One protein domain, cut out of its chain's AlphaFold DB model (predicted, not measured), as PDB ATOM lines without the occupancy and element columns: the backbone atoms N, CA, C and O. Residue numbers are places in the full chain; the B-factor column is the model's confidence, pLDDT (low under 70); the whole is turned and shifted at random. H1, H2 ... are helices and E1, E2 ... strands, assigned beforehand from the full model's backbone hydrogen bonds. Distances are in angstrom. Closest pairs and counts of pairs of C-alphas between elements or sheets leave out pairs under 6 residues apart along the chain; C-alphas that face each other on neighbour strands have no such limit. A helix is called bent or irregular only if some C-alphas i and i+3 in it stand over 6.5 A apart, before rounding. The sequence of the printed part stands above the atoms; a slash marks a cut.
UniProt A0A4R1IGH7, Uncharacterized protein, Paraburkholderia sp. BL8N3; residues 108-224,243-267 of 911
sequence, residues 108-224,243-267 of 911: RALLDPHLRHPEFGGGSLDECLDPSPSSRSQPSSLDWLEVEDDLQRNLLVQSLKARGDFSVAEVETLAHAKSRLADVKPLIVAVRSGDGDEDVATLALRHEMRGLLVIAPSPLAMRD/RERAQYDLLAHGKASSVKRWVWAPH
ATOM      1  N   ARG A 108      25.553   0.143 -23.820       73.19
ATOM      2  CA  ARG A 108      24.289   0.500 -24.446       73.19
ATOM      3  C   ARG A 108      24.418   1.880 -25.069       73.19
ATOM      4  O   ARG A 108      25.168   2.727 -24.585       73.19
ATOM      5  N   ALA A 109      23.626   2.125 -26.096       79.50
ATOM      6  CA  ALA A 109      23.359   3.478 -26.536       79.50
ATOM      7  C   ALA A 109      22.578   4.243 -25.447       79.50
ATOM      8  O   ALA A 109      21.617   3.728 -24.874       79.50
ATOM      9  N   LEU A 110      23.007   5.467 -25.151       76.00
ATOM     10  CA  LEU A 110      22.325   6.445 -24.305       76.00
ATOM     11  C   LEU A 110      21.831   7.587 -25.183       76.00
ATOM     12  O   LEU A 110      22.577   8.070 -26.027       76.00
ATOM     13  N   LEU A 111      20.600   8.043 -24.989       74.25
ATOM     14  CA  LEU A 111      20.056   9.128 -25.799       74.25
ATOM     15  C   LEU A 111      20.640  10.497 -25.379       74.25
ATOM     16  O   LEU A 111      20.896  10.744 -24.192       74.25
ATOM     17  N   ASP A 112      20.826  11.382 -26.362       64.12
ATOM     18  CA  ASP A 112      21.278  12.774 -26.225       64.12
ATOM     19  C   ASP A 112      20.517  13.496 -25.095       64.12
ATOM     20  O   ASP A 112      19.283  13.514 -25.137       64.12
ATOM     21  N   PRO A 113      21.210  14.130 -24.119       54.22
ATOM     22  CA  PRO A 113      20.623  14.901 -23.017       54.22
ATOM     23  C   PRO A 113      19.487  15.869 -23.367       54.22
ATOM     24  O   PRO A 113      18.681  16.171 -22.491       54.22
ATOM     25  N   HIS A 114      19.436  16.384 -24.595       50.69
ATOM     26  CA  HIS A 114      18.413  17.323 -25.067       50.69
ATOM     27  C   HIS A 114      17.226  16.639 -25.762       50.69
ATOM     28  O   HIS A 114      16.211  17.288 -26.013       50.69
ATOM     29  N   LEU A 115      17.335  15.336 -26.037       51.81
ATOM     30  CA  LEU A 115      16.285  14.474 -26.587       51.81
ATOM     31  C   LEU A 115      15.758  13.441 -25.594       51.81
ATOM     32  O   LEU A 115      14.806  12.735 -25.922       51.81
ATOM     33  N   ARG A 116      16.361  13.336 -24.401       46.84
ATOM     34  CA  ARG A 116      15.938  12.398 -23.356       46.84
ATOM     35  C   ARG A 116      14.473  12.605 -23.004       46.84
ATOM     36  O   ARG A 116      14.103  13.493 -22.247       46.84
ATOM     37  N   HIS A 117      13.648  11.740 -23.563       43.66
ATOM     38  CA  HIS A 117      12.305  11.466 -23.110       43.66
ATOM     39  C   HIS A 117      12.061   9.968 -23.344       43.66
ATOM     40  O   HIS A 117      12.391   9.500 -24.437       43.66
ATOM     41  N   PRO A 118      11.513   9.208 -22.374       38.53
ATOM     42  CA  PRO A 118      11.266   7.764 -22.477       38.53
ATOM     43  C   PRO A 118      10.689   7.224 -23.802       38.53
ATOM     44  O   PRO A 118      10.975   6.085 -24.162       38.53
ATOM     45  N   GLU A 119       9.924   8.012 -24.565       41.94
ATOM     46  CA  GLU A 119       9.365   7.593 -25.864       41.94
ATOM     47  C   GLU A 119      10.425   7.371 -26.965       41.94
ATOM     48  O   GLU A 119      10.208   6.600 -27.904       41.94
ATOM     49  N   PHE A 120      11.614   7.967 -26.841       48.28
ATOM     50  CA  PHE A 120      12.715   7.807 -27.799       48.28
ATOM     51  C   PHE A 120      13.613   6.602 -27.483       48.28
ATOM     52  O   PHE A 120      14.814   6.627 -27.726       48.28
ATOM     53  N   GLY A 121      13.019   5.520 -26.970       51.88
ATOM     54  CA  GLY A 121      13.709   4.276 -26.623       51.88
ATOM     55  C   GLY A 121      14.387   3.562 -27.804       51.88
ATOM     56  O   GLY A 121      14.092   3.822 -28.975       51.88
ATOM     57  N   GLY A 122      15.286   2.631 -27.475       55.44
ATOM     58  CA  GLY A 122      16.245   2.011 -28.398       55.44
ATOM     59  C   GLY A 122      15.669   1.167 -29.534       55.44
ATOM     60  O   GLY A 122      16.373   0.950 -30.504       55.44
ATOM     61  N   GLY A 123      14.398   0.752 -29.498       61.97
ATOM     62  CA  GLY A 123      13.890  -0.377 -30.300       61.97
ATOM     63  C   GLY A 123      14.269  -0.448 -31.792       61.97
ATOM     64  O   GLY A 123      14.543  -1.534 -32.275       61.97
ATOM     65  N   SER A 124      14.347   0.668 -32.524       69.25
ATOM     66  CA  SER A 124      14.775   0.682 -33.943       69.25
ATOM     67  C   SER A 124      16.300   0.626 -34.120       69.25
ATOM     68  O   SER A 124      16.802   0.002 -35.057       69.25
ATOM     69  N   LEU A 125      17.046   1.234 -33.194       74.75
ATOM     70  CA  LEU A 125      18.481   1.026 -33.056       74.75
ATOM     71  C   LEU A 125      18.757  -0.432 -32.668       74.75
ATOM     72  O   LEU A 125      19.559  -1.081 -33.326       74.75
ATOM     73  N   ASP A 126      18.047  -0.973 -31.679       73.38
ATOM     74  CA  ASP A 126      18.168  -2.365 -31.237       73.38
ATOM     75  C   ASP A 126      17.770  -3.351 -32.351       73.38
ATOM     76  O   ASP A 126      18.444  -4.355 -32.537       73.38
ATOM     77  N   GLU A 127      16.765  -3.044 -33.178       73.94
ATOM     78  CA  GLU A 127      16.449  -3.803 -34.400       73.94
ATOM     79  C   GLU A 127      17.565  -3.748 -35.446       73.94
ATOM     80  O   GLU A 127      17.688  -4.679 -36.233       73.94
ATOM     81  N   CYS A 128      18.375  -2.686 -35.484       70.88
ATOM     82  CA  CYS A 128      19.568  -2.644 -36.327       70.88
ATOM     83  C   CYS A 128      20.727  -3.432 -35.702       70.88
ATOM     84  O   CYS A 128      21.401  -4.161 -36.424       70.88
ATOM     85  N   LEU A 129      20.974  -3.270 -34.395       77.00
ATOM     86  CA  LEU A 129      22.114  -3.845 -33.670       77.00
ATOM     87  C   LEU A 129      21.953  -5.345 -33.387       77.00
ATOM     88  O   LEU A 129      22.914  -6.107 -33.531       77.00
ATOM     89  N   ASP A 130      20.744  -5.767 -33.022       71.12
ATOM     90  CA  ASP A 130      20.375  -7.157 -32.771       71.12
ATOM     91  C   ASP A 130      18.969  -7.529 -33.297       71.12
ATOM     92  O   ASP A 130      18.054  -7.823 -32.521       71.12
ATOM     93  N   PRO A 131      18.767  -7.563 -34.632       62.28
ATOM     94  CA  PRO A 131      17.536  -8.076 -35.232       62.28
ATOM     95  C   PRO A 131      17.270  -9.526 -34.802       62.28
ATOM     96  O   PRO A 131      17.999 -10.455 -35.160       62.28
ATOM     97  N   SER A 132      16.187  -9.724 -34.048       59.50
ATOM     98  CA  SER A 132      15.756 -11.049 -33.599       59.50
ATOM     99  C   SER A 132      15.274 -11.911 -34.778       59.50
ATOM    100  O   SER A 132      14.423 -11.454 -35.544       59.50
ATOM    101  N   PRO A 133      15.693 -13.187 -34.896       52.91
ATOM    102  CA  PRO A 133      15.288 -14.075 -35.994       52.91
ATOM    103  C   PRO A 133      13.807 -14.487 -35.947       52.91
ATOM    104  O   PRO A 133      13.275 -15.006 -36.931       52.91
ATOM    105  N   SER A 134      13.130 -14.284 -34.811       47.28
ATOM    106  CA  SER A 134      11.672 -14.415 -34.700       47.28
ATOM    107  C   SER A 134      10.939 -13.097 -34.959       47.28
ATOM    108  O   SER A 134       9.732 -13.125 -35.217       47.28
ATOM    109  N   SER A 135      11.642 -11.958 -34.941       46.22
ATOM    110  CA  SER A 135      11.056 -10.687 -35.342       46.22
ATOM    111  C   SER A 135      10.983 -10.573 -36.860       46.22
ATOM    112  O   SER A 135      11.900 -10.921 -37.599       46.22
ATOM    113  N   ARG A 136       9.853 -10.049 -37.332       49.62
ATOM    114  CA  ARG A 136       9.669  -9.605 -38.718       49.62
ATOM    115  C   ARG A 136       9.662  -8.082 -38.833       49.62
ATOM    116  O   ARG A 136       9.415  -7.577 -39.927       49.62
ATOM    117  N   SER A 137       9.866  -7.362 -37.726       53.66
ATOM    118  CA  SER A 137       9.980  -5.911 -37.767       53.66
ATOM    119  C   SER A 137      11.274  -5.528 -38.475       53.66
ATOM    120  O   SER A 137      12.355  -6.049 -38.208       53.66
ATOM    121  N   GLN A 138      11.124  -4.654 -39.459       66.69
ATOM    122  CA  GLN A 138      12.241  -3.940 -40.038       66.69
ATOM    123  C   GLN A 138      12.458  -2.676 -39.207       66.69
ATOM    124  O   GLN A 138      11.448  -2.073 -38.823       66.69
ATOM    125  N   PRO A 139      13.720  -2.236 -39.022       70.81
ATOM    126  CA  PRO A 139      14.025  -0.916 -38.507       70.81
ATOM    127  C   PRO A 139      13.097   0.116 -39.136       70.81
ATOM    128  O   PRO A 139      12.883   0.118 -40.355       70.81
ATOM    129  N   SER A 140      12.536   0.974 -38.295       68.19
ATOM    130  CA  SER A 140      11.428   1.868 -38.651       68.19
ATOM    131  C   SER A 140      11.693   3.329 -38.274       68.19
ATOM    132  O   SER A 140      11.141   4.242 -38.888       68.19
ATOM    133  N   SER A 141      12.590   3.572 -37.317       75.50
ATOM    134  CA  SER A 141      12.970   4.904 -36.843       75.50
ATOM    135  C   SER A 141      14.268   5.393 -37.501       75.50
ATOM    136  O   SER A 141      14.870   4.704 -38.332       75.50
ATOM    137  N   LEU A 142      14.631   6.642 -37.220       83.50
ATOM    138  CA  LEU A 142      15.876   7.245 -37.670       83.50
ATOM    139  C   LEU A 142      16.784   7.436 -36.459       83.50
ATOM    140  O   LEU A 142      16.514   8.260 -35.587       83.50
ATOM    141  N   ASP A 143      17.853   6.656 -36.436       86.38
ATOM    142  CA  ASP A 143      18.765   6.510 -35.315       86.38
ATOM    143  C   ASP A 143      20.168   6.997 -35.717       86.38
ATOM    144  O   ASP A 143      20.715   6.601 -36.745       86.38
ATOM    145  N   TRP A 144      20.759   7.873 -34.907       87.69
ATOM    146  CA  TRP A 144      22.114   8.405 -35.070       87.69
ATOM    147  C   TRP A 144      22.947   8.021 -33.851       87.69
ATOM    148  O   TRP A 144      22.639   8.480 -32.760       87.69
ATOM    149  N   LEU A 145      23.979   7.193 -34.011       88.62
ATOM    150  CA  LEU A 145      24.787   6.641 -32.922       88.62
ATOM    151  C   LEU A 145      26.244   7.111 -32.977       88.62
ATOM    152  O   LEU A 145      26.992   6.764 -33.889       88.62
ATOM    153  N   GLU A 146      26.653   7.828 -31.936       86.88
ATOM    154  CA  GLU A 146      28.032   8.198 -31.638       86.88
ATOM    155  C   GLU A 146      28.744   7.077 -30.859       86.88
ATOM    156  O   GLU A 146      28.261   6.628 -29.814       86.88
ATOM    157  N   VAL A 147      29.903   6.619 -31.351       82.69
ATOM    158  CA  VAL A 147      30.743   5.613 -30.669       82.69
ATOM    159  C   VAL A 147      32.205   6.061 -30.661       82.69
ATOM    160  O   VAL A 147      32.870   6.013 -31.697       82.69
ATOM    161  N   GLU A 148      32.733   6.458 -29.500       74.31
ATOM    162  CA  GLU A 148      34.129   6.914 -29.379       74.31
ATOM    163  C   GLU A 148      35.141   5.752 -29.450       74.31
ATOM    164  O   GLU A 148      36.109   5.827 -30.207       74.31
ATOM    165  N   ASP A 149      34.911   4.658 -28.711       73.00
ATOM    166  CA  ASP A 149      35.862   3.541 -28.597       73.00
ATOM    167  C   ASP A 149      36.018   2.751 -29.909       73.00
ATOM    168  O   ASP A 149      35.060   2.197 -30.453       73.00
ATOM    169  N   ASP A 150      37.257   2.663 -30.399       72.62
ATOM    170  CA  ASP A 150      37.583   2.027 -31.676       72.62
ATOM    171  C   ASP A 150      37.329   0.513 -31.681       72.62
ATOM    172  O   ASP A 150      36.900  -0.026 -32.703       72.62
ATOM    173  N   LEU A 151      37.585  -0.201 -30.577       75.75
ATOM    174  CA  LEU A 151      37.390  -1.654 -30.528       75.75
ATOM    175  C   LEU A 151      35.897  -1.987 -30.598       75.75
ATOM    176  O   LEU A 151      35.494  -2.854 -31.371       75.75
ATOM    177  N   GLN A 152      35.079  -1.262 -29.835       77.62
ATOM    178  CA  GLN A 152      33.630  -1.416 -29.798       77.62
ATOM    179  C   GLN A 152      32.983  -0.939 -31.101       77.62
ATOM    180  O   GLN A 152      32.159  -1.668 -31.646       77.62
ATOM    181  N   ARG A 153      33.397   0.204 -31.672       83.56
ATOM    182  CA  ARG A 153      32.884   0.680 -32.971       83.56
ATOM    183  C   ARG A 153      33.210  -0.297 -34.104       83.56
ATOM    184  O   ARG A 153      32.333  -0.609 -34.908       83.56
ATOM    185  N   ASN A 154      34.435  -0.823 -34.149       80.88
ATOM    186  CA  ASN A 154      34.835  -1.801 -35.165       80.88
ATOM    187  C   ASN A 154      34.124  -3.149 -34.981       80.88
ATOM    188  O   ASN A 154      33.629  -3.699 -35.964       80.88
ATOM    189  N   LEU A 155      34.020  -3.658 -33.746       81.69
ATOM    190  CA  LEU A 155      33.258  -4.873 -33.441       81.69
ATOM    191  C   LEU A 155      31.791  -4.716 -33.848       81.69
ATOM    192  O   LEU A 155      31.250  -5.600 -34.504       81.69
ATOM    193  N   LEU A 156      31.163  -3.580 -33.529       84.62
ATOM    194  CA  LEU A 156      29.773  -3.287 -33.872       84.62
ATOM    195  C   LEU A 156      29.557  -3.293 -35.393       84.62
ATOM    196  O   LEU A 156      28.739  -4.058 -35.900       84.62
ATOM    197  N   VAL A 157      30.338  -2.508 -36.143       84.94
ATOM    198  CA  VAL A 157      30.211  -2.414 -37.610       84.94
ATOM    199  C   VAL A 157      30.506  -3.753 -38.299       84.94
ATOM    200  O   VAL A 157      29.821  -4.105 -39.263       84.94
ATOM    201  N   GLN A 158      31.480  -4.530 -37.812       82.12
ATOM    202  CA  GLN A 158      31.755  -5.863 -38.360       82.12
ATOM    203  C   GLN A 158      30.662  -6.877 -38.006       82.12
ATOM    204  O   GLN A 158      30.262  -7.633 -38.887       82.12
ATOM    205  N   SER A 159      30.108  -6.846 -36.788       79.38
ATOM    206  CA  SER A 159      28.970  -7.692 -36.385       79.38
ATOM    207  C   SER A 159      27.777  -7.484 -37.320       79.38
ATOM    208  O   SER A 159      27.255  -8.435 -37.900       79.38
ATOM    209  N   LEU A 160      27.412  -6.222 -37.555       81.19
ATOM    210  CA  LEU A 160      26.324  -5.825 -38.452       81.19
ATOM    211  C   LEU A 160      26.533  -6.327 -39.891       81.19
ATOM    212  O   LEU A 160      25.605  -6.821 -40.533       81.19
ATOM    213  N   LYS A 161      27.770  -6.244 -40.397       79.50
ATOM    214  CA  LYS A 161      28.143  -6.752 -41.729       79.50
ATOM    215  C   LYS A 161      28.124  -8.272 -41.827       79.50
ATOM    216  O   LYS A 161      27.714  -8.805 -42.856       79.50
ATOM    217  N   ALA A 162      28.613  -8.954 -40.797       75.50
ATOM    218  CA  ALA A 162      28.779 -10.399 -40.777       75.50
ATOM    219  C   ALA A 162      27.437 -11.133 -40.799       75.50
ATOM    220  O   ALA A 162      27.289 -12.090 -41.569       75.50
ATOM    221  N   ARG A 163      26.477 -10.635 -40.004       74.12
ATOM    222  CA  ARG A 163      25.081 -11.091 -39.975       74.12
ATOM    223  C   ARG A 163      24.411 -10.929 -41.340       74.12
ATOM    224  O   ARG A 163      23.814 -11.867 -41.857       74.12
ATOM    225  N   GLY A 164      24.577  -9.756 -41.959       70.44
ATOM    226  CA  GLY A 164      24.050  -9.460 -43.294       70.44
ATOM    227  C   GLY A 164      22.543  -9.180 -43.344       70.44
ATOM    228  O   GLY A 164      21.986  -9.124 -44.441       70.44
ATOM    229  N   ASP A 165      21.900  -8.983 -42.188       72.06
ATOM    230  CA  ASP A 165      20.456  -8.734 -42.050       72.06
ATOM    231  C   ASP A 165      20.009  -7.458 -42.788       72.06
ATOM    232  O   ASP A 165      18.949  -7.421 -43.419       72.06
ATOM    233  N   PHE A 166      20.859  -6.423 -42.778       77.81
ATOM    234  CA  PHE A 166      20.626  -5.148 -43.458       77.81
ATOM    235  C   PHE A 166      21.805  -4.743 -44.340       77.81
ATOM    236  O   PHE A 166      22.944  -5.176 -44.166       77.81
ATOM    237  N   SER A 167      21.538  -3.857 -45.304       80.94
ATOM    238  CA  SER A 167      22.607  -3.266 -46.106       80.94
ATOM    239  C   SER A 167      23.453  -2.347 -45.224       80.94
ATOM    240  O   SER A 167      22.970  -1.305 -44.787       80.94
ATOM    241  N   VAL A 168      24.715  -2.715 -44.992       84.00
ATOM    242  CA  VAL A 168      25.699  -1.846 -44.333       84.00
ATOM    243  C   VAL A 168      26.539  -1.132 -45.392       84.00
ATOM    244  O   VAL A 168      27.184  -1.771 -46.229       84.00
ATOM    245  N   ALA A 169      26.553   0.196 -45.354       83.62
ATOM    246  CA  ALA A 169      27.402   1.045 -46.176       83.62
ATOM    247  C   ALA A 169      28.462   1.721 -45.295       83.62
ATOM    248  O   ALA A 169      28.130   2.585 -44.494       83.62
ATOM    249  N   GLU A 170      29.734   1.349 -45.460       85.62
ATOM    250  CA  GLU A 170      30.838   2.218 -45.028       85.62
ATOM    251  C   GLU A 170      31.048   3.286 -46.103       85.62
ATOM    252  O   GLU A 170      31.240   2.951 -47.276       85.62
ATOM    253  N   VAL A 171      30.987   4.554 -45.708       82.62
ATOM    254  CA  VAL A 171      31.174   5.724 -46.576       82.62
ATOM    255  C   VAL A 171      31.995   6.781 -45.843       82.62
ATOM    256  O   VAL A 171      32.099   6.751 -44.619       82.62
ATOM    257  N   GLU A 172      32.560   7.738 -46.577       77.25
ATOM    258  CA  GLU A 172      33.255   8.857 -45.933       77.25
ATOM    259  C   GLU A 172      32.246   9.786 -45.233       77.25
ATOM    260  O   GLU A 172      32.383  10.032 -44.038       77.25
ATOM    261  N   THR A 173      31.178  10.191 -45.945       78.69
ATOM    262  CA  THR A 173      30.098  11.093 -45.476       78.69
ATOM    263  C   THR A 173      28.703  10.622 -45.930       78.69
ATOM    264  O   THR A 173      28.585   9.875 -46.909       78.69
ATOM    265  N   LEU A 174      27.625  11.065 -45.261       82.75
ATOM    266  CA  LEU A 174      26.250  10.584 -45.504       82.75
ATOM    267  C   LEU A 174      25.698  10.961 -46.892       82.75
ATOM    268  O   LEU A 174      24.932  10.188 -47.474       82.75
ATOM    269  N   ALA A 175      26.120  12.092 -47.467       79.25
ATOM    270  CA  ALA A 175      25.719  12.529 -48.810       79.25
ATOM    271  C   ALA A 175      25.992  11.458 -49.891       79.25
ATOM    272  O   ALA A 175      25.189  11.258 -50.808       79.25
ATOM    273  N   HIS A 176      27.066  10.674 -49.735       78.94
ATOM    274  CA  HIS A 176      27.408   9.558 -50.625       78.94
ATOM    275  C   HIS A 176      26.395   8.393 -50.587       78.94
ATOM    276  O   HIS A 176      26.376   7.561 -51.497       78.94
ATOM    277  N   ALA A 177      25.517   8.331 -49.578       81.19
ATOM    278  CA  ALA A 177      24.444   7.342 -49.466       81.19
ATOM    279  C   ALA A 177      23.104   7.796 -50.089       81.19
ATOM    280  O   ALA A 177      22.181   6.984 -50.184       81.19
ATOM    281  N   LYS A 178      22.978   9.048 -50.561       78.69
ATOM    282  CA  LYS A 178      21.710   9.676 -50.999       78.69
ATOM    283  C   LYS A 178      20.859   8.842 -51.963       78.69
ATOM    284  O   LYS A 178      19.652   8.730 -51.773       78.69
ATOM    285  N   SER A 179      21.464   8.210 -52.969       74.62
ATOM    286  CA  SER A 179      20.736   7.361 -53.929       74.62
ATOM    287  C   SER A 179      20.171   6.079 -53.308       74.62
ATOM    288  O   SER A 179      19.186   5.541 -53.808       74.62
ATOM    289  N   ARG A 180      20.755   5.599 -52.202       77.25
ATOM    290  CA  ARG A 180      20.249   4.447 -51.441       77.25
ATOM    291  C   ARG A 180      19.089   4.837 -50.530       77.25
ATOM    292  O   ARG A 180      18.215   4.001 -50.316       77.25
ATOM    293  N   LEU A 181      19.061   6.077 -50.027       78.69
ATOM    294  CA  LEU A 181      18.087   6.588 -49.046       78.69
ATOM    295  C   LEU A 181      16.647   6.742 -49.572       78.69
ATOM    296  O   LEU A 181      15.708   6.726 -48.777       78.69
ATOM    297  N   ALA A 182      16.465   6.792 -50.893       72.38
ATOM    298  CA  ALA A 182      15.148   6.827 -51.536       72.38
ATOM    299  C   ALA A 182      14.426   5.455 -51.593       72.38
ATOM    300  O   ALA A 182      13.244   5.400 -51.920       72.38
ATOM    301  N   ASP A 183      15.123   4.348 -51.301       74.12
ATOM    302  CA  ASP A 183      14.523   3.006 -51.161       74.12
ATOM    303  C   ASP A 183      13.641   2.912 -49.887       74.12
ATOM    304  O   ASP A 183      13.790   3.684 -48.937       74.12
ATOM    305  N   VAL A 184      12.740   1.933 -49.846       68.44
ATOM    306  CA  VAL A 184      11.947   1.558 -48.662       68.44
ATOM    307  C   VAL A 184      12.760   0.661 -47.716       68.44
ATOM    308  O   VAL A 184      12.493   0.618 -46.520       68.44
ATOM    309  N   LYS A 185      13.772  -0.052 -48.230       77.75
ATOM    310  CA  LYS A 185      14.559  -1.029 -47.457       77.75
ATOM    311  C   LYS A 185      15.441  -0.391 -46.372       77.75
ATOM    312  O   LYS A 185      16.157   0.566 -46.686       77.75
ATOM    313  N   PRO A 186      15.512  -0.970 -45.156       80.12
ATOM    314  CA  PRO A 186      16.413  -0.510 -44.103       80.12
ATOM    315  C   PRO A 186      17.881  -0.444 -44.536       80.12
ATOM    316  O   PRO A 186      18.345  -1.223 -45.375       80.12
ATOM    317  N   LEU A 187      18.616   0.506 -43.960       84.00
ATOM    318  CA  LEU A 187      20.025   0.758 -44.263       84.00
ATOM    319  C   LEU A 187      20.776   1.141 -42.993       84.00
ATOM    320  O   LEU A 187      20.279   1.915 -42.181       84.00
ATOM    321  N   ILE A 188      22.000   0.639 -42.878       87.75
ATOM    322  CA  ILE A 188      22.971   1.065 -41.878       87.75
ATOM    323  C   ILE A 188      24.087   1.804 -42.616       87.75
ATOM    324  O   ILE A 188      24.630   1.293 -43.597       87.75
ATOM    325  N   VAL A 189      24.432   3.005 -42.163       87.00
ATOM    326  CA  VAL A 189      25.499   3.832 -42.738       87.00
ATOM    327  C   VAL A 189      26.543   4.099 -41.663       87.00
ATOM    328  O   VAL A 189      26.266   4.789 -40.691       87.00
ATOM    329  N   ALA A 190      27.746   3.561 -41.833       88.38
ATOM    330  CA  ALA A 190      28.891   3.891 -40.992       88.38
ATOM    331  C   ALA A 190      29.709   4.984 -41.693       88.38
ATOM    332  O   ALA A 190      30.230   4.749 -42.790       88.38
ATOM    333  N   VAL A 191      29.786   6.169 -41.085       85.50
ATOM    334  CA  VAL A 191      30.524   7.323 -41.620       85.50
ATOM    335  C   VAL A 191      31.895   7.457 -40.961       85.50
ATOM    336  O   VAL A 191      32.074   7.098 -39.794       85.50
ATOM    337  N   ARG A 192      32.873   7.984 -41.703       76.88
ATOM    338  CA  ARG A 192      34.217   8.293 -41.177       76.88
ATOM    339  C   ARG A 192      34.349   9.756 -40.747       76.88
ATOM    340  O   ARG A 192      35.127  10.042 -39.841       76.88
ATOM    341  N   SER A 193      33.539  10.647 -41.322       68.56
ATOM    342  CA  SER A 193      33.362  12.047 -40.916       68.56
ATOM    343  C   SER A 193      31.909  12.511 -41.139       68.56
ATOM    344  O   SER A 193      31.202  11.943 -41.970       68.56
ATOM    345  N   GLY A 194      31.450  13.526 -40.399       65.62
ATOM    346  CA  GLY A 194      30.105  14.124 -40.531       65.62
ATOM    347  C   GLY A 194      30.137  15.542 -41.120       65.62
ATOM    348  O   GLY A 194      31.160  16.212 -40.988       65.62
ATOM    349  N   ASP A 195      29.037  15.984 -41.747       60.22
ATOM    350  CA  ASP A 195      28.962  17.231 -42.547       60.22
ATOM    351  C   ASP A 195      27.770  18.160 -42.184       60.22
ATOM    352  O   ASP A 195      27.589  19.228 -42.768       60.22
ATOM    353  N   GLY A 196      26.952  17.808 -41.185       65.88
ATOM    354  CA  GLY A 196      26.018  18.742 -40.538       65.88
ATOM    355  C   GLY A 196      24.730  19.008 -41.328       65.88
ATOM    356  O   GLY A 196      23.843  18.157 -41.376       65.88
ATOM    357  N   ASP A 197      24.576  20.202 -41.906       62.41
ATOM    358  CA  ASP A 197      23.327  20.615 -42.575       62.41
ATOM    359  C   ASP A 197      23.016  19.773 -43.827       62.41
ATOM    360  O   ASP A 197      21.849  19.490 -44.127       62.41
ATOM    361  N   GLU A 198      24.051  19.320 -44.547       68.06
ATOM    362  CA  GLU A 198      23.883  18.443 -45.713       68.06
ATOM    363  C   GLU A 198      23.383  17.042 -45.309       68.06
ATOM    364  O   GLU A 198      22.636  16.406 -46.068       68.06
ATOM    365  N   ASP A 199      23.686  16.601 -44.081       76.62
ATOM    366  CA  ASP A 199      23.169  15.356 -43.513       76.62
ATOM    367  C   ASP A 199      21.651  15.476 -43.264       76.62
ATOM    368  O   ASP A 199      20.883  14.627 -43.721       76.62
ATOM    369  N   VAL A 200      21.176  16.568 -42.644       73.00
ATOM    370  CA  VAL A 200      19.739  16.794 -42.351       73.00
ATOM    371  C   VAL A 200      18.892  16.872 -43.628       73.00
ATOM    372  O   VAL A 200      17.852  16.214 -43.734       73.00
ATOM    373  N   ALA A 201      19.345  17.625 -44.635       70.38
ATOM    374  CA  ALA A 201      18.650  17.724 -45.922       70.38
ATOM    375  C   ALA A 201      18.589  16.373 -46.662       70.38
ATOM    376  O   ALA A 201      17.622  16.077 -47.367       70.38
ATOM    377  N   THR A 202      19.611  15.536 -46.482       78.12
ATOM    378  CA  THR A 202      19.690  14.186 -47.050       78.12
ATOM    379  C   THR A 202      18.779  13.198 -46.306       78.12
ATOM    380  O   THR A 202      18.153  12.348 -46.944       78.12
ATOM    381  N   LEU A 203      18.614  13.352 -44.988       78.88
ATOM    382  CA  LEU A 203      17.697  12.560 -44.156       78.88
ATOM    383  C   LEU A 203      16.213  12.857 -44.434       78.88
ATOM    384  O   LEU A 203      15.396  11.939 -44.411       78.88
ATOM    385  N   ALA A 204      15.850  14.096 -44.778       75.31
ATOM    386  CA  ALA A 204      14.471  14.461 -45.133       75.31
ATOM    387  C   ALA A 204      13.974  13.848 -46.465       75.31
ATOM    388  O   ALA A 204      12.775  13.865 -46.745       75.31
ATOM    389  N   LEU A 205      14.881  13.298 -47.285       71.44
ATOM    390  CA  LEU A 205      14.571  12.563 -48.521       71.44
ATOM    391  C   LEU A 205      14.348  11.055 -48.290       71.44
ATOM    392  O   LEU A 205      14.081  10.319 -49.242       71.44
ATOM    393  N   ARG A 206      14.468  10.590 -47.038       76.25
ATOM    394  CA  ARG A 206      14.182   9.215 -46.611       76.25
ATOM    395  C   ARG A 206      12.705   8.883 -46.834       76.25
ATOM    396  O   ARG A 206      11.823   9.660 -46.482       76.25
ATOM    397  N   HIS A 207      12.430   7.690 -47.354       69.75
ATOM    398  CA  HIS A 207      11.076   7.138 -47.374       69.75
ATOM    399  C   HIS A 207      10.569   6.918 -45.931       69.75
ATOM    400  O   HIS A 207      11.253   6.267 -45.151       69.75
ATOM    401  N   GLU A 208       9.385   7.413 -45.559       63.28
ATOM    402  CA  GLU A 208       8.912   7.448 -44.153       63.28
ATOM    403  C   GLU A 208       8.965   6.094 -43.426       63.28
ATOM    404  O   GLU A 208       9.382   6.027 -42.275       63.28
ATOM    405  N   MET A 209       8.613   5.008 -44.122       59.16
ATOM    406  CA  MET A 209       8.625   3.636 -43.587       59.16
ATOM    407  C   MET A 209      10.027   2.999 -43.495       59.16
ATOM    408  O   MET A 209      10.136   1.817 -43.180       59.16
ATOM    409  N   ARG A 210      11.097   3.719 -43.852       74.38
ATOM    410  CA  ARG A 210      12.450   3.164 -43.982       74.38
ATOM    411  C   ARG A 210      13.282   3.452 -42.742       74.38
ATOM    412  O   ARG A 210      13.734   4.583 -42.562       74.38
ATOM    413  N   GLY A 211      13.574   2.434 -41.940       78.88
ATOM    414  CA  GLY A 211      14.557   2.569 -40.870       78.88
ATOM    415  C   GLY A 211      15.949   2.889 -41.386       78.88
ATOM    416  O   GLY A 211      16.364   2.454 -42.470       78.88
ATOM    417  N   LEU A 212      16.663   3.681 -40.601       85.25
ATOM    418  CA  LEU A 212      17.993   4.148 -40.940       85.25
ATOM    419  C   LEU A 212      18.809   4.326 -39.667       85.25
ATOM    420  O   LEU A 212      18.463   5.156 -38.833       85.25
ATOM    421  N   LEU A 213      19.907   3.580 -39.574       88.94
ATOM    422  CA  LEU A 213      20.935   3.780 -38.560       88.94
ATOM    423  C   LEU A 213      22.146   4.467 -39.192       88.94
ATOM    424  O   LEU A 213      22.709   3.958 -40.162       88.94
ATOM    425  N   VAL A 214      22.578   5.583 -38.617       88.62
ATOM    426  CA  VAL A 214      23.869   6.216 -38.899       88.62
ATOM    427  C   VAL A 214      24.803   5.959 -37.716       88.62
ATOM    428  O   VAL A 214      24.461   6.301 -36.592       88.62
ATOM    429  N   ILE A 215      25.972   5.360 -37.949       89.19
ATOM    430  CA  ILE A 215      27.031   5.174 -36.942       89.19
ATOM    431  C   ILE A 215      28.153   6.160 -37.264       89.19
ATOM    432  O   ILE A 215      28.732   6.093 -38.350       89.19
ATOM    433  N   ALA A 216      28.452   7.061 -36.333       87.38
ATOM    434  CA  ALA A 216      29.344   8.198 -36.535       87.38
ATOM    435  C   ALA A 216      30.343   8.375 -35.372       87.38
ATOM    436  O   ALA A 216      30.110   7.885 -34.265       87.38
ATOM    437  N   PRO A 217      31.451   9.107 -35.588       80.56
ATOM    438  CA  PRO A 217      32.331   9.574 -34.517       80.56
ATOM    439  C   PRO A 217      31.887  10.925 -33.909       80.56
ATOM    440  O   PRO A 217      32.640  11.499 -33.127       80.56
ATOM    441  N   SER A 218      30.733  11.482 -34.311       75.75
ATOM    442  CA  SER A 218      30.290  12.846 -33.961       75.75
ATOM    443  C   SER A 218      28.757  13.045 -34.086       75.75
ATOM    444  O   SER A 218      28.118  12.287 -34.821       75.75
ATOM    445  N   PRO A 219      28.156  14.065 -33.434       76.69
ATOM    446  CA  PRO A 219      26.698  14.316 -33.409       76.69
ATOM    447  C   PRO A 219      26.124  15.104 -34.619       76.69
ATOM    448  O   PRO A 219      26.869  15.584 -35.471       76.69
ATOM    449  N   LEU A 220      24.784  15.250 -34.670       75.06
ATOM    450  CA  LEU A 220      23.979  15.886 -35.742       75.06
ATOM    451  C   LEU A 220      23.312  17.223 -35.314       75.06
ATOM    452  O   LEU A 220      22.841  17.339 -34.183       75.06
ATOM    453  N   ALA A 221      23.177  18.182 -36.244       60.25
ATOM    454  CA  ALA A 221      22.639  19.548 -36.056       60.25
ATOM    455  C   ALA A 221      21.128  19.677 -35.673       60.25
ATOM    456  O   ALA A 221      20.382  18.691 -35.670       60.25
ATOM    457  N   MET A 222      20.679  20.904 -35.328       57.53
ATOM    458  CA  MET A 222      19.332  21.275 -34.813       57.53
ATOM    459  C   MET A 222      18.854  22.681 -35.290       57.53
ATOM    460  O   MET A 222      19.655  23.427 -35.845       57.53
ATOM    461  N   ARG A 223      17.563  23.038 -35.087       52.19
ATOM    462  CA  ARG A 223      16.904  24.309 -35.519       52.19
ATOM    463  C   ARG A 223      16.498  25.225 -34.326       52.19
ATOM    464  O   ARG A 223      17.023  25.024 -33.240       52.19
ATOM    465  N   ASP A 224      15.603  26.208 -34.527       46.34
ATOM    466  CA  ASP A 224      15.132  27.199 -33.523       46.34
ATOM    467  C   ASP A 224      13.596  27.128 -33.277       46.34
ATOM    468  O   ASP A 224      12.860  26.571 -34.094       46.34
ATOM    469  N   ARG A 243       2.739  11.630 -42.397       53.97
ATOM    470  CA  ARG A 243       3.884  12.341 -43.072       53.97
ATOM    471  C   ARG A 243       4.170  13.732 -42.512       53.97
ATOM    472  O   ARG A 243       5.326  14.124 -42.366       53.97
ATOM    473  N   GLU A 244       3.118  14.502 -42.250       51.62
ATOM    474  CA  GLU A 244       3.247  15.833 -41.643       51.62
ATOM    475  C   GLU A 244       3.845  15.694 -40.241       51.62
ATOM    476  O   GLU A 244       4.812  16.385 -39.924       51.62
ATOM    477  N   ARG A 245       3.393  14.675 -39.489       57.69
ATOM    478  CA  ARG A 245       4.073  14.188 -38.283       57.69
ATOM    479  C   ARG A 245       5.570  13.962 -38.544       57.69
ATOM    480  O   ARG A 245       6.374  14.553 -37.847       57.69
ATOM    481  N   ALA A 246       5.975  13.224 -39.580       58.09
ATOM    482  CA  ALA A 246       7.396  12.943 -39.821       58.09
ATOM    483  C   ALA A 246       8.302  14.192 -39.964       58.09
ATOM    484  O   ALA A 246       9.401  14.183 -39.415       58.09
ATOM    485  N   GLN A 247       7.886  15.261 -40.661       58.53
ATOM    486  CA  GLN A 247       8.719  16.475 -40.805       58.53
ATOM    487  C   GLN A 247       8.688  17.395 -39.582       58.53
ATOM    488  O   GLN A 247       9.737  17.935 -39.227       58.53
ATOM    489  N   TYR A 248       7.527  17.546 -38.933       56.75
ATOM    490  CA  TYR A 248       7.445  18.206 -37.627       56.75
ATOM    491  C   TYR A 248       8.313  17.480 -36.606       56.75
ATOM    492  O   TYR A 248       9.048  18.122 -35.859       56.75
ATOM    493  N   ASP A 249       8.301  16.150 -36.649       58.78
ATOM    494  CA  ASP A 249       9.122  15.342 -35.780       58.78
ATOM    495  C   ASP A 249      10.625  15.499 -36.135       58.78
ATOM    496  O   ASP A 249      11.434  15.692 -35.241       58.78
ATOM    497  N   LEU A 250      11.076  15.471 -37.402       66.00
ATOM    498  CA  LEU A 250      12.529  15.437 -37.725       66.00
ATOM    499  C   LEU A 250      13.327  16.645 -37.194       66.00
ATOM    500  O   LEU A 250      14.514  16.521 -36.888       66.00
ATOM    501  N   LEU A 251      12.685  17.813 -37.134       56.88
ATOM    502  CA  LEU A 251      13.288  19.082 -36.714       56.88
ATOM    503  C   LEU A 251      12.882  19.498 -35.292       56.88
ATOM    504  O   LEU A 251      13.361  20.522 -34.809       56.88
ATOM    505  N   ALA A 252      12.017  18.729 -34.630       54.41
ATOM    506  CA  ALA A 252      11.539  19.040 -33.291       54.41
ATOM    507  C   ALA A 252      12.636  18.904 -32.226       54.41
ATOM    508  O   ALA A 252      13.521  18.045 -32.301       54.41
ATOM    509  N   HIS A 253      12.501  19.715 -31.178       50.16
ATOM    510  CA  HIS A 253      13.330  19.661 -29.979       50.16
ATOM    511  C   HIS A 253      12.733  18.720 -28.935       50.16
ATOM    512  O   HIS A 253      11.518  18.687 -28.729       50.16
ATOM    513  N   GLY A 254      13.595  17.977 -28.236       50.38
ATOM    514  CA  GLY A 254      13.184  17.109 -27.140       50.38
ATOM    515  C   GLY A 254      12.099  16.113 -27.542       50.38
ATOM    516  O   GLY A 254      12.285  15.280 -28.428       50.38
ATOM    517  N   LYS A 255      10.943  16.248 -26.884       46.06
ATOM    518  CA  LYS A 255       9.829  15.288 -26.815       46.06
ATOM    519  C   LYS A 255       9.083  14.999 -28.131       46.06
ATOM    520  O   LYS A 255       8.030  14.364 -28.106       46.06
ATOM    521  N   ALA A 256       9.564  15.502 -29.259       48.53
ATOM    522  CA  ALA A 256       8.952  15.292 -30.565       48.53
ATOM    523  C   ALA A 256       9.959  14.898 -31.663       48.53
ATOM    524  O   ALA A 256       9.542  14.702 -32.792       48.53
ATOM    525  N   SER A 257      11.259  14.741 -31.373       57.69
ATOM    526  CA  SER A 257      12.271  14.552 -32.429       57.69
ATOM    527  C   SER A 257      12.224  13.159 -33.097       57.69
ATOM    528  O   SER A 257      12.631  12.181 -32.478       57.69
ATOM    529  N   SER A 258      11.826  13.010 -34.372       64.69
ATOM    530  CA  SER A 258      11.882  11.693 -35.066       64.69
ATOM    531  C   SER A 258      13.298  11.255 -35.445       64.69
ATOM    532  O   SER A 258      13.472  10.141 -35.946       64.69
ATOM    533  N   VAL A 259      14.306  12.091 -35.175       73.62
ATOM    534  CA  VAL A 259      15.712  11.678 -35.132       73.62
ATOM    535  C   VAL A 259      16.107  11.378 -33.690       73.62
ATOM    536  O   VAL A 259      16.257  12.290 -32.876       73.62
ATOM    537  N   LYS A 260      16.377  10.108 -33.396       78.44
ATOM    538  CA  LYS A 260      16.969   9.688 -32.124       78.44
ATOM    539  C   LYS A 260      18.485   9.843 -32.207       78.44
ATOM    540  O   LYS A 260      19.122   9.208 -33.044       78.44
ATOM    541  N   ARG A 261      19.064  10.709 -31.372       79.19
ATOM    542  CA  ARG A 261      20.520  10.930 -31.283       79.19
ATOM    543  C   ARG A 261      21.055  10.192 -30.059       79.19
ATOM    544  O   ARG A 261      20.531  10.376 -28.966       79.19
ATOM    545  N   TRP A 262      22.073   9.363 -30.247       83.94
ATOM    546  CA  TRP A 262      22.574   8.381 -29.291       83.94
ATOM    547  C   TRP A 262      24.092   8.498 -29.101       83.94
ATOM    548  O   TRP A 262      24.811   8.802 -30.047       83.94
ATOM    549  N   VAL A 263      24.578   8.156 -27.908       82.25
ATOM    550  CA  VAL A 263      25.990   8.096 -27.502       82.25
ATOM    551  C   VAL A 263      26.244   6.771 -26.785       82.25
ATOM    552  O   VAL A 263      25.505   6.399 -25.878       82.25
ATOM    553  N   TRP A 264      27.271   6.027 -27.175       82.06
ATOM    554  CA  TRP A 264      27.550   4.698 -26.625       82.06
ATOM    555  C   TRP A 264      28.265   4.738 -25.261       82.06
ATOM    556  O   TRP A 264      29.330   5.338 -25.139       82.06
ATOM    557  N   ALA A 265      27.723   4.058 -24.240       78.06
ATOM    558  CA  ALA A 265      28.287   4.032 -22.883       78.06
ATOM    559  C   ALA A 265      28.215   2.643 -22.206       78.06
ATOM    560  O   ALA A 265      27.256   1.898 -22.422       78.06
ATOM    561  N   PRO A 266      29.185   2.275 -21.343       73.19
ATOM    562  CA  PRO A 266      29.211   0.977 -20.661       73.19
ATOM    563  C   PRO A 266      28.075   0.797 -19.630       73.19
ATOM    564  O   PRO A 266      27.650   1.745 -18.972       73.19
ATOM    565  N   HIS A 267      27.605  -0.442 -19.445       74.19
ATOM    566  CA  HIS A 267      26.649  -0.804 -18.386       74.19
ATOM    567  C   HIS A 267      27.284  -0.739 -16.988       74.19
ATOM    568  O   HIS A 267      28.455  -1.058 -16.837       74.19
TER     569      HIS A 267
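AT A GLANCE: This is residues 108 to 224 and 243 to 267 of the 911 residues of an uncharacterized protein of Paraburkholderia sp. BL8N3 (UniProt A0A4R1IGH7). A strongly twisted sheet of six strands runs through the middle, with H1 and H2 over one face and H3 over the opposite face, where H4 packs on H3. H5 lies off to one end and only grazes the sheet. The 142 printed residues hold E1 H1 E2 H2 E3 H3 E4 H4 E5 H5 E6 in that order; the mixed sheet runs E1 E6 E2 E5 E4 E3. The class is mixed, helices and strands, and the whole is compact and rounded, with a radius of gyration of the C-alphas of 14.0 A and spans of 39 by 33 by 33 A.

HOW THE PARTS SIT: Start at edge strand E1, residues 108 to 111, antiparallel to E6, residues 259 to 266; N 110 and O 263 are 2.8 A apart. E6 is parallel to E2, residues 142 to 146, with N 262 and O 144 at 2.7 A. Next comes E5, residues 212 to 216, parallel to E2, with N 145 and O 214 at 2.8 A. E4, residues 187 to 191, is parallel to E5, with N 189 and O 213 at 2.8 A, and to edge strand E3, residues 167 to 171, with N 169 and O 188 at 2.8 A. H1, residues 123 to 129, is on the sheet; its C-alpha 125 and C-alpha 143 of E2 are their closest, 5.9 A. H2, residues 150 to 163, is on the sheet at a height of 9.0 A. With residues 156 to 160 alone it only just touches H1, with 3 pairs of C-alphas within 8 A, the closest Leu 129 and Leu 160 at 6.7 A; they are about perpendicular, at 90 degrees. E2, H2, E3 form a split strand-helix-strand unit, two strands running the same way with E5 and E4 between them, its crossover right-handed. H3, residues 174 to 181, is on the opposite face from H1, over E4 and E3; it is irregular, with C-alphas 176 and 179 7.8 A apart. H3 touches H4, residues 197 to 203, at a shallow tilt of 17 degrees, the same way; their closest C-alphas, Leu 174 and Asp 199, are 6.0 A apart. E3, H3, E4 and E4, H4, E5 are strand-helix-strand units, parallel neighbours with a helix between, with right-handed crossovers. H5, residues 243 to 251, only grazes the sheet with residues 246 to 251. In H1, H2 and H4 every O i to N i+4 pair is within hydrogen-bond range; H5 has 4 of 5, and H3 1 of 4 beside 4 of 5 O i to N i+3 pairs.

IN THESE COORDINATES: Find C-alpha 108 at (24.289, 0.500, -24.446), where E1 begins. H2 runs 19.9 A from C-alpha 150 at (37.583, 2.027, -31.676). E6 runs 22.5 A to C-alpha 266 at (29.211, 0.977, -20.661).

THE WHOLE: The two C-alphas farthest apart, Ser 134 and Asp 224, are 41.8 A apart. Residues 225 to 242 are cut out, with 20.9 A between C-alphas 224 and 243. The links E1 to H1 and H1 to E2 are long. Of the printed part 52 residues are under 70 in pLDDT, among them 112 to 124 and 243 to 258.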